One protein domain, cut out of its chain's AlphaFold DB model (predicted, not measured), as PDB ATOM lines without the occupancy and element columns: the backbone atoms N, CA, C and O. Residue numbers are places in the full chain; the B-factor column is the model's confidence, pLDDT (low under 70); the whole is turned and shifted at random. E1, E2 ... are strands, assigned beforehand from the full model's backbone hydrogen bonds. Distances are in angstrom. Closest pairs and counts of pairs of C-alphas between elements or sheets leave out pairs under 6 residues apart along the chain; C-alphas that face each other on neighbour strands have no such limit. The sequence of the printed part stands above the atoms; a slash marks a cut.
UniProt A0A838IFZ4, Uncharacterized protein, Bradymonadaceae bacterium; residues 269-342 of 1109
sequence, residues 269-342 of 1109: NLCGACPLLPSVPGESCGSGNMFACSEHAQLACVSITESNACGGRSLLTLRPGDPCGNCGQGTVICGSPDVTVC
ATOM      1  N   ASN A 269      30.605 -42.096 -16.453       79.75
ATOM      2  CA  ASN A 269      31.136 -41.211 -17.477       79.75
ATOM      3  C   ASN A 269      32.343 -41.849 -18.196       79.75
ATOM      4  O   ASN A 269      32.899 -42.856 -17.755       79.75
ATOM      5  N   LEU A 270      32.799 -41.213 -19.278       84.12
ATOM      6  CA  LEU A 270      33.909 -41.711 -20.102       84.12
ATOM      7  C   LEU A 270      35.281 -41.736 -19.388       84.12
ATOM      8  O   LEU A 270      36.208 -42.373 -19.882       84.12
ATOM      9  N   CYS A 271      35.399 -41.108 -18.214       84.12
ATOM     10  CA  CYS A 271      36.568 -41.164 -17.328       84.12
ATOM     11  C   CYS A 271      36.440 -42.187 -16.181       84.12
ATOM     12  O   CYS A 271      37.316 -42.226 -15.319       84.12
ATOM     13  N   GLY A 272      35.368 -42.989 -16.144       75.12
ATOM     14  CA  GLY A 272      35.169 -44.034 -15.137       75.12
ATOM     15  C   GLY A 272      34.571 -43.571 -13.804       75.12
ATOM     16  O   GLY A 272      34.732 -44.267 -12.804       75.12
ATOM     17  N   ALA A 273      33.844 -42.445 -13.760       77.94
ATOM     18  CA  ALA A 273      33.184 -41.962 -12.538       77.94
ATOM     19  C   ALA A 273      31.749 -41.445 -12.740       77.94
ATOM     20  O   ALA A 273      31.256 -41.301 -13.851       77.94
ATOM     21  N   CYS A 274      31.056 -41.168 -11.632       77.06
ATOM     22  CA  CYS A 274      29.641 -40.777 -11.607       77.06
ATOM     23  C   CYS A 274      29.284 -39.297 -11.917       77.06
ATOM     24  O   CYS A 274      28.105 -39.042 -12.167       77.06
ATOM     25  N   PRO A 275      30.186 -38.289 -11.850       77.50
ATOM     26  CA  PRO A 275      29.858 -36.921 -12.273       77.50
ATOM     27  C   PRO A 275      29.681 -36.796 -13.793       77.50
ATOM     28  O   PRO A 275      30.341 -37.499 -14.552       77.50
ATOM     29  N   LEU A 276      28.864 -35.848 -14.262       70.75
ATOM     30  CA  LEU A 276      28.835 -35.494 -15.687       70.75
ATOM     31  C   LEU A 276      30.118 -34.745 -16.083       70.75
ATOM     32  O   LEU A 276      30.597 -33.892 -15.333       70.75
ATOM     33  N   LEU A 277      30.657 -35.047 -17.268       77.06
ATOM     34  CA  LEU A 277      31.808 -34.345 -17.845       77.06
ATOM     35  C   LEU A 277      31.342 -33.138 -18.685       77.06
ATOM     36  O   LEU A 277      30.266 -33.196 -19.281       77.06
ATOM     37  N   PRO A 278      32.132 -32.050 -18.770       75.31
ATOM     38  CA  PRO A 278      31.780 -30.853 -19.546       75.31
ATOM     39  C   PRO A 278      32.100 -30.949 -21.055       75.31
ATOM     40  O   PRO A 278      31.852 -29.992 -21.781       75.31
ATOM     41  N   SER A 279      32.712 -32.049 -21.499       78.88
ATOM     42  CA  SER A 279      33.203 -32.341 -22.860       78.88
ATOM     43  C   SER A 279      33.545 -33.847 -22.924       78.88
ATOM     44  O   SER A 279      33.405 -34.547 -21.914       78.88
ATOM     45  N   VAL A 280      33.960 -34.373 -24.078       84.31
ATOM     46  CA  VAL A 280      34.388 -35.768 -24.275       84.31
ATOM     47  C   VAL A 280      35.922 -35.894 -24.145       84.31
ATOM     48  O   VAL A 280      36.654 -35.091 -24.734       84.31
ATOM     49  N   PRO A 281      36.462 -36.899 -23.417       84.75
ATOM     50  CA  PRO A 281      37.904 -37.143 -23.379       84.75
ATOM     51  C   PRO A 281      38.412 -37.494 -24.783       84.75
ATOM     52  O   PRO A 281      37.971 -38.470 -25.382       84.75
ATOM     53  N   GLY A 282      39.343 -36.703 -25.312       78.69
ATOM     54  CA  GLY A 282      39.805 -36.794 -26.698       78.69
ATOM     55  C   GLY A 282      39.520 -35.553 -27.549       78.69
ATOM     56  O   GLY A 282      40.221 -35.339 -28.538       78.69
ATOM     57  N   GLU A 283      38.545 -34.718 -27.175       87.31
ATOM     58  CA  GLU A 283      38.210 -33.497 -27.920       87.31
ATOM     59  C   GLU A 283      39.299 -32.422 -27.827       87.31
ATOM     60  O   GLU A 283      40.022 -32.319 -26.837       87.31
ATOM     61  N   SER A 284      39.399 -31.579 -28.859       85.12
ATOM     62  CA  SER A 284      40.331 -30.448 -28.874       85.12
ATOM     63  C   SER A 284      39.898 -29.354 -27.898       85.12
ATOM     64  O   SER A 284      38.800 -28.812 -28.007       85.12
ATOM     65  N   CYS A 285      40.799 -28.974 -26.992       81.88
ATOM     66  CA  CYS A 285      40.623 -27.836 -26.083       81.88
ATOM     67  C   CYS A 285      41.444 -26.602 -26.508       81.88
ATOM     68  O   CYS A 285      41.487 -25.599 -25.794       81.88
ATOM     69  N   GLY A 286      42.113 -26.663 -27.664       81.62
ATOM     70  CA  GLY A 286      42.923 -25.578 -28.214       81.62
ATOM     71  C   GLY A 286      43.932 -26.063 -29.258       81.62
ATOM     72  O   GLY A 286      44.065 -27.257 -29.517       81.62
ATOM     73  N   SER A 287      44.673 -25.134 -29.862       77.12
ATOM     74  CA  SER A 287      45.649 -25.426 -30.923       77.12
ATOM     75  C   SER A 287      46.812 -26.308 -30.439       77.12
ATOM     76  O   SER A 287      47.837 -25.793 -29.998       77.12
ATOM     77  N   GLY A 288      46.661 -27.633 -30.551       77.81
ATOM     78  CA  GLY A 288      47.648 -28.635 -30.121       77.81
ATOM     79  C   GLY A 288      47.367 -29.294 -28.763       77.81
ATOM     80  O   GLY A 288      48.215 -30.043 -28.277       77.81
ATOM     81  N   ASN A 289      46.193 -29.052 -28.165       85.12
ATOM     82  CA  ASN A 289      45.805 -29.611 -26.869       85.12
ATOM     83  C   ASN A 289      44.464 -30.363 -26.950       85.12
ATOM     84  O   ASN A 289      43.564 -29.959 -27.687       85.12
ATOM     85  N   MET A 290      44.315 -31.407 -26.136       88.62
ATOM     86  CA  MET A 290      43.094 -32.205 -25.992       88.62
ATOM     87  C   MET A 290      42.597 -32.221 -24.543       88.62
ATOM     88  O   MET A 290      43.380 -32.051 -23.608       88.62
ATOM     89  N   PHE A 291      41.305 -32.462 -24.343       89.00
ATOM     90  CA  PHE A 291      40.782 -32.839 -23.037       89.00
ATOM     91  C   PHE A 291      41.169 -34.286 -22.714       89.00
ATOM     92  O   PHE A 291      40.925 -35.195 -23.508       89.00
ATOM     93  N   ALA A 292      41.739 -34.501 -21.532       87.50
ATOM     94  CA  ALA A 292      42.059 -35.816 -20.991       87.50
ATOM     95  C   ALA A 292      41.500 -35.978 -19.576       87.50
ATOM     96  O   ALA A 292      41.368 -34.999 -18.837       87.50
ATOM     97  N   CYS A 293      41.199 -37.214 -19.188       86.44
ATOM     98  CA  CYS A 293      40.748 -37.537 -17.840       86.44
ATOM     99  C   CYS A 293      41.825 -37.221 -16.790       86.44
ATOM    100  O   CYS A 293      42.963 -37.675 -16.896       86.44
ATOM    101  N   SER A 294      41.450 -36.472 -15.753       76.50
ATOM    102  CA  SER A 294      42.283 -36.159 -14.591       76.50
ATOM    103  C   SER A 294      41.691 -36.767 -13.317       76.50
ATOM    104  O   SER A 294      40.487 -36.672 -13.061       76.50
ATOM    105  N   GLU A 295      42.551 -37.442 -12.544       61.66
ATOM    106  CA  GLU A 295      42.243 -38.111 -11.263       61.66
ATOM    107  C   GLU A 295      40.926 -38.925 -11.270       61.66
ATOM    108  O   GLU A 295      40.209 -38.994 -10.276       61.66
ATOM    109  N   HIS A 296      40.611 -39.546 -12.417       59.66
ATOM    110  CA  HIS A 296      39.391 -40.328 -12.693       59.66
ATOM    111  C   HIS A 296      38.055 -39.592 -12.474       59.66
ATOM    112  O   HIS A 296      37.016 -40.238 -12.407       59.66
ATOM    113  N   ALA A 297      38.034 -38.260 -12.362       62.75
ATOM    114  CA  ALA A 297      36.822 -37.528 -11.965       62.75
ATOM    115  C   ALA A 297      36.478 -36.307 -12.830       62.75
ATOM    116  O   ALA A 297      35.319 -35.885 -12.830       62.75
ATOM    117  N   GLN A 298      37.447 -35.714 -13.533       75.94
ATOM    118  CA  GLN A 298      37.266 -34.477 -14.305       75.94
ATOM    119  C   GLN A 298      38.061 -34.510 -15.621       75.94
ATOM    120  O   GLN A 298      38.782 -35.467 -15.897       75.94
ATOM    121  N   LEU A 299      37.913 -33.466 -16.444       85.38
ATOM    122  CA  LEU A 299      38.731 -33.244 -17.638       85.38
ATOM    123  C   LEU A 299      39.744 -32.122 -17.404       85.38
ATOM    124  O   LEU A 299      39.390 -31.044 -16.924       85.38
ATOM    125  N   ALA A 300      40.985 -32.351 -17.825       86.69
ATOM    126  CA  ALA A 300      42.035 -31.345 -17.927       86.69
ATOM    127  C   ALA A 300      42.410 -31.119 -19.400       86.69
ATOM    128  O   ALA A 300      42.473 -32.064 -20.182       86.69
ATOM    129  N   CYS A 301      42.678 -29.869 -19.780       87.62
ATOM    130  CA  CYS A 301      43.216 -29.539 -21.100       87.62
ATOM    131  C   CYS A 301      44.739 -29.741 -21.094       87.62
ATOM    132  O   CYS A 301      45.449 -29.033 -20.380       87.62
ATOM    133  N   VAL A 302      45.230 -30.712 -21.865       81.69
ATOM    134  CA  VAL A 302      46.627 -31.186 -21.873       81.69
ATOM    135  C   VAL A 302      47.190 -31.228 -23.295       81.69
ATOM    136  O   VAL A 302      46.435 -31.272 -24.264       81.69
ATOM    137  N   SER A 303      48.515 -31.210 -23.453       82.25
ATOM    138  CA  SER A 303      49.123 -31.278 -24.786       82.25
ATOM    139  C   SER A 303      49.039 -32.685 -25.382       82.25
ATOM    140  O   SER A 303      49.364 -33.667 -24.712       82.25
ATOM    141  N   ILE A 304      48.683 -32.780 -26.670       74.38
ATOM    142  CA  ILE A 304      48.550 -34.064 -27.390       74.38
ATOM    143  C   ILE A 304      49.878 -34.828 -27.537       74.38
ATOM    144  O   ILE A 304      49.879 -35.995 -27.916       74.38
ATOM    145  N   THR A 305      51.015 -34.179 -27.263       77.94
ATOM    146  CA  THR A 305      52.347 -34.810 -27.236       77.94
ATOM    147  C   THR A 305      52.780 -35.259 -25.838       77.94
ATOM    148  O   THR A 305      53.851 -35.845 -25.698       77.94
ATOM    149  N   GLU A 306      51.996 -34.965 -24.795       71.31
ATOM    150  CA  GLU A 306      52.343 -35.244 -23.392       71.31
ATOM    151  C   GLU A 306      51.351 -36.170 -22.675       71.31
ATOM    152  O   GLU A 306      51.706 -36.710 -21.621       71.31
ATOM    153  N   SER A 307      50.139 -36.339 -23.223       80.38
ATOM    154  CA  SER A 307      49.077 -37.190 -22.678       80.38
ATOM    155  C   SER A 307      48.089 -37.656 -23.756       80.38
ATOM    156  O   SER A 307      47.784 -36.915 -24.687       80.38
ATOM    157  N   ASN A 308      47.523 -38.852 -23.579       85.75
ATOM    158  CA  ASN A 308      46.337 -39.349 -24.280       85.75
ATOM    159  C   ASN A 308      45.032 -38.951 -23.558       85.75
ATOM    160  O   ASN A 308      45.061 -38.309 -22.508       85.75
ATOM    161  N   ALA A 309      43.886 -39.377 -24.103       84.94
ATOM    162  CA  ALA A 309      42.546 -39.081 -23.582       84.94
ATOM    163  C   ALA A 309      42.279 -39.582 -22.144       84.94
ATOM    164  O   ALA A 309      41.425 -39.020 -21.462       84.94
ATOM    165  N   CYS A 310      43.018 -40.585 -21.657       86.81
ATOM    166  CA  CYS A 310      42.882 -41.121 -20.298       86.81
ATOM    167  C   CYS A 310      43.902 -40.560 -19.294       86.81
ATOM    168  O   CYS A 310      43.938 -41.012 -18.152       86.81
ATOM    169  N   GLY A 311      44.723 -39.579 -19.687       83.00
ATOM    170  CA  GLY A 311      45.695 -38.939 -18.792       83.00
ATOM    171  C   GLY A 311      47.058 -39.643 -18.705       83.00
ATOM    172  O   GLY A 311      47.869 -39.284 -17.851       83.00
ATOM    173  N   GLY A 312      47.312 -40.654 -19.543       82.31
ATOM    174  CA  GLY A 312      48.584 -41.391 -19.602       82.31
ATOM    175  C   GLY A 312      49.401 -41.083 -20.866       82.31
ATOM    176  O   GLY A 312      49.011 -40.230 -21.658       82.31
ATOM    177  N   ARG A 313      50.554 -41.739 -21.063       80.81
ATOM    178  CA  ARG A 313      51.522 -41.419 -22.142       80.81
ATOM    179  C   ARG A 313      51.611 -42.440 -23.277       80.81
ATOM    180  O   ARG A 313      52.365 -42.223 -24.224       80.81
ATOM    181  N   SER A 314      50.862 -43.527 -23.191       79.75
ATOM    182  CA  SER A 314      50.861 -44.619 -24.166       79.75
ATOM    183  C   SER A 314      49.835 -44.380 -25.280       79.75
ATOM    184  O   SER A 314      48.958 -43.518 -25.179       79.75
ATOM    185  N   LEU A 315      49.917 -45.149 -26.367       74.75
ATOM    186  CA  LEU A 315      48.859 -45.175 -27.380       74.75
ATOM    187  C   LEU A 315      47.714 -46.072 -26.894       74.75
ATOM    188  O   LEU A 315      47.947 -47.222 -26.533       74.75
ATOM    189  N   LEU A 316      46.486 -45.546 -26.894       74.69
ATOM    190  CA  LEU A 316      45.283 -46.310 -26.554       74.69
ATOM    191  C   LEU A 316      44.798 -47.102 -27.780       74.69
ATOM    192  O   LEU A 316      44.690 -46.537 -28.869       74.69
ATOM    193  N   THR A 317      44.482 -48.386 -27.597       74.25
ATOM    194  CA  THR A 317      43.990 -49.280 -28.665       74.25
ATOM    195  C   THR A 317      42.573 -48.926 -29.124       74.25
ATOM    196  O   THR A 317      42.269 -49.032 -30.308       74.25
ATOM    197  N   LEU A 318      41.728 -48.478 -28.192       74.56
ATOM    198  CA  LEU A 318      40.401 -47.900 -28.420       74.56
ATOM    199  C   LEU A 318      40.297 -46.602 -27.611       74.56
ATOM    200  O   LEU A 318      41.028 -46.413 -26.637       74.56
ATOM    201  N   ARG A 319      39.421 -45.683 -28.007       82.94
ATOM    202  CA  ARG A 319      39.239 -44.378 -27.361       82.94
ATOM    203  C   ARG A 319      38.026 -44.384 -26.426       82.94
ATOM    204  O   ARG A 319      37.058 -45.092 -26.690       82.94
ATOM    205  N   PRO A 320      38.023 -43.565 -25.358       81.19
ATOM    206  CA  PRO A 320      36.819 -43.337 -24.566       81.19
ATOM    207  C   PRO A 320      35.687 -42.794 -25.448       81.19
ATOM    208  O   PRO A 320      35.859 -41.777 -26.115       81.19
ATOM    209  N   GLY A 321      34.541 -43.473 -25.445       75.38
ATOM    210  CA  GLY A 321      33.399 -43.193 -26.318       75.38
ATOM    211  C   GLY A 321      33.260 -44.130 -27.524       75.38
ATOM    212  O   GLY A 321      32.184 -44.154 -28.117       75.38
ATOM    213  N   ASP A 322      34.276 -44.933 -27.864       83.56
ATOM    214  CA  ASP A 322      34.155 -45.937 -28.932       83.56
ATOM    215  C   ASP A 322      33.149 -47.048 -28.535       83.56
ATOM    216  O   ASP A 322      33.045 -47.393 -27.350       83.56
ATOM    217  N   PRO A 323      32.408 -47.647 -29.489       75.31
ATOM    218  CA  PRO A 323      31.545 -48.799 -29.228       75.31
ATOM    219  C   PRO A 323      32.364 -50.085 -29.019       75.31
ATOM    220  O   PRO A 323      33.432 -50.261 -29.607       75.31
ATOM    221  N   CYS A 324      31.864 -51.016 -28.203       67.88
ATOM    222  CA  CYS A 324      32.569 -52.261 -27.875       67.88
ATOM    223  C   CYS A 324      31.641 -53.443 -27.529       67.88
ATOM    224  O   CYS A 324      30.424 -53.301 -27.395       67.88
ATOM    225  N   GLY A 325      32.230 -54.636 -27.390       63.06
ATOM    226  CA  GLY A 325      31.505 -55.905 -27.267       63.06
ATOM    227  C   GLY A 325      30.993 -56.423 -28.618       63.06
ATOM    228  O   GLY A 325      30.938 -55.679 -29.594       63.06
ATOM    229  N   ASN A 326      30.615 -57.705 -28.677       61.16
ATOM    230  CA  ASN A 326      30.415 -58.457 -29.931       61.16
ATOM    231  C   ASN A 326      29.412 -57.834 -30.923       61.16
ATOM    232  O   ASN A 326      29.519 -58.076 -32.117       61.16
ATOM    233  N   CYS A 327      28.461 -57.030 -30.433       61.66
ATOM    234  CA  CYS A 327      27.446 -56.337 -31.236       61.66
ATOM    235  C   CYS A 327      27.478 -54.804 -31.055       61.66
ATOM    236  O   CYS A 327      26.465 -54.139 -31.253       61.66
ATOM    237  N   GLY A 328      28.603 -54.236 -30.597       59.94
ATOM    238  CA  GLY A 328      28.788 -52.785 -30.422       59.94
ATOM    239  C   GLY A 328      27.925 -52.119 -29.339       59.94
ATOM    240  O   GLY A 328      27.823 -50.898 -29.325       59.94
ATOM    241  N   GLN A 329      27.290 -52.899 -28.457       68.56
ATOM    242  CA  GLN A 329      26.328 -52.413 -27.450       68.56
ATOM    243  C   GLN A 329      26.979 -51.850 -26.174       68.56
ATOM    244  O   GLN A 329      26.307 -51.221 -25.360       68.56
ATOM    245  N   GLY A 330      28.270 -52.106 -25.961       68.75
ATOM    246  CA  GLY A 330      29.044 -51.486 -24.892       68.75
ATOM    247  C   GLY A 330      29.683 -50.171 -25.330       68.75
ATOM    248  O   GLY A 330      29.825 -49.900 -26.520       68.75
ATOM    249  N   THR A 331      30.140 -49.381 -24.363       78.31
ATOM    250  CA  THR A 331      30.942 -48.172 -24.596       78.31
ATOM    251  C   THR A 331      32.287 -48.294 -23.890       78.31
ATOM    252  O   THR A 331      32.373 -48.757 -22.749       78.31
ATOM    253  N   VAL A 332      33.349 -47.875 -24.571       79.31
ATOM    254  CA  VAL A 332      34.705 -47.812 -24.029       79.31
ATOM    255  C   VAL A 332      34.837 -46.601 -23.102       79.31
ATOM    256  O   VAL A 332      34.459 -45.486 -23.458       79.31
ATOM    257  N   ILE A 333      35.417 -46.802 -21.921       84.69
ATOM    258  CA  ILE A 333      35.752 -45.753 -20.947       84.69
ATOM    259  C   ILE A 333      37.218 -45.869 -20.517       84.69
ATOM    260  O   ILE A 333      37.843 -46.909 -20.716       84.69
ATOM    261  N   CYS A 334      37.775 -44.843 -19.877       84.56
ATOM    262  CA  CYS A 334      39.047 -44.985 -19.167       84.56
ATOM    263  C   CYS A 334      38.874 -45.854 -17.912       84.56
ATOM    264  O   CYS A 334      38.031 -45.559 -17.066       84.56
ATOM    265  N   GLY A 335      39.696 -46.898 -17.780       76.62
ATOM    266  CA  GLY A 335      39.856 -47.676 -16.546       76.62
ATOM    267  C   GLY A 335      41.044 -47.205 -15.700       76.62
ATOM    268  O   GLY A 335      40.991 -47.272 -14.476       76.62
ATOM    269  N   SER A 336      42.095 -46.686 -16.343       77.75
ATOM    270  CA  SER A 336      43.214 -45.978 -15.709       77.75
ATOM    271  C   SER A 336      43.882 -45.031 -16.720       77.75
ATOM    272  O   SER A 336      43.536 -45.072 -17.905       77.75
ATOM    273  N   PRO A 337      44.891 -44.224 -16.333       77.19
ATOM    274  CA  PRO A 337      45.849 -43.708 -17.305       77.19
ATOM    275  C   PRO A 337      46.399 -44.874 -18.132       77.19
ATOM    276  O   PRO A 337      46.686 -45.936 -17.579       77.19
ATOM    277  N   ASP A 338      46.495 -44.685 -19.447       79.25
ATOM    278  CA  ASP A 338      46.919 -45.691 -20.437       79.25
ATOM    279  C   ASP A 338      46.046 -46.947 -20.612       79.25
ATOM    280  O   ASP A 338      46.363 -47.759 -21.480       79.25
ATOM    281  N   VAL A 339      44.919 -47.098 -19.901       79.75
ATOM    282  CA  VAL A 339      44.042 -48.276 -20.043       79.75
ATOM    283  C   VAL A 339      42.585 -47.880 -20.245       79.75
ATOM    284  O   VAL A 339      41.976 -47.196 -19.422       79.75
ATOM    285  N   THR A 340      41.994 -48.400 -21.318       82.38
ATOM    286  CA  THR A 340      40.558 -48.320 -21.606       82.38
ATOM    287  C   THR A 340      39.855 -49.656 -21.373       82.38
ATOM    288  O   THR A 340      40.418 -50.712 -21.646       82.38
ATOM    289  N   VAL A 341      38.611 -49.609 -20.897       80.12
ATOM    290  CA  VAL A 341      37.787 -50.767 -20.517       80.12
ATOM    291  C   VAL A 341      36.403 -50.642 -21.156       80.12
ATOM    292  O   VAL A 341      35.835 -49.553 -21.199       80.12
ATOM    293  N   CYS A 342      35.844 -51.752 -21.641       77.12
ATOM    294  CA  CYS A 342      34.473 -51.800 -22.149       77.12
ATOM    295  C   CYS A 342      33.467 -51.966 -20.999       77.12
ATOM    296  O   CYS A 342      33.606 -52.884 -20.193       77.12
TER     297      CYS A 342
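AT A GLANCE: This is residues 269 to 342 of the 1109 residues of an uncharacterized protein of Bradymonadaceae bacterium (UniProt A0A838IFZ4). With little regular structure, this is a three-strand meander, E1 E2 E3, each strand the antiparallel neighbour of the one before, at one end and the hairpin of E4 and E5 at the other, with a long winding loop joining them. The printed part has 74 residues, no named helix and five strands, all strand by class, holding 26 residues. It is compact, with a radius of gyration of the C-alphas of 11.5 A and spans of 36 by 25 by 19 A.

HOW THE PARTS SIT: After residues 269 to 283, find the hairpin of E1, residues 284 to 286, and E2, residues 289 to 294; N 285 and O 289 are 3.0 A apart, within hydrogen-bond range. E2 and E3, residues 298 to 303, are antiparallel at 143 degrees, a hairpin with N 292 and O 300 at 2.9 A. E4, residues 330 to 336, and E5, residues 339 to 342, form a hairpin at 153 degrees, with N 333 and O 341 at 2.9 A. The closest C-alphas of E2 and E4, Cys 293 and Cys 334, are 7.8 A apart.

IN THESE COORDINATES: Find C-alpha 284 at (40.331, -30.448, -28.874), where E1 begins. E1 to E5 measure 5.6, 14.4, 16.1, 17.8 and 10.4 A; E5 ends at (34.473, -51.800, -22.149).

THE WHOLE: The farthest C-alphas, Ser 287 and Asn 326, are 36.4 A apart. The printed part has no cut; the link E3 to E4 is long. Residues 295 to 297 and 324 to 330 have pLDDT under 70.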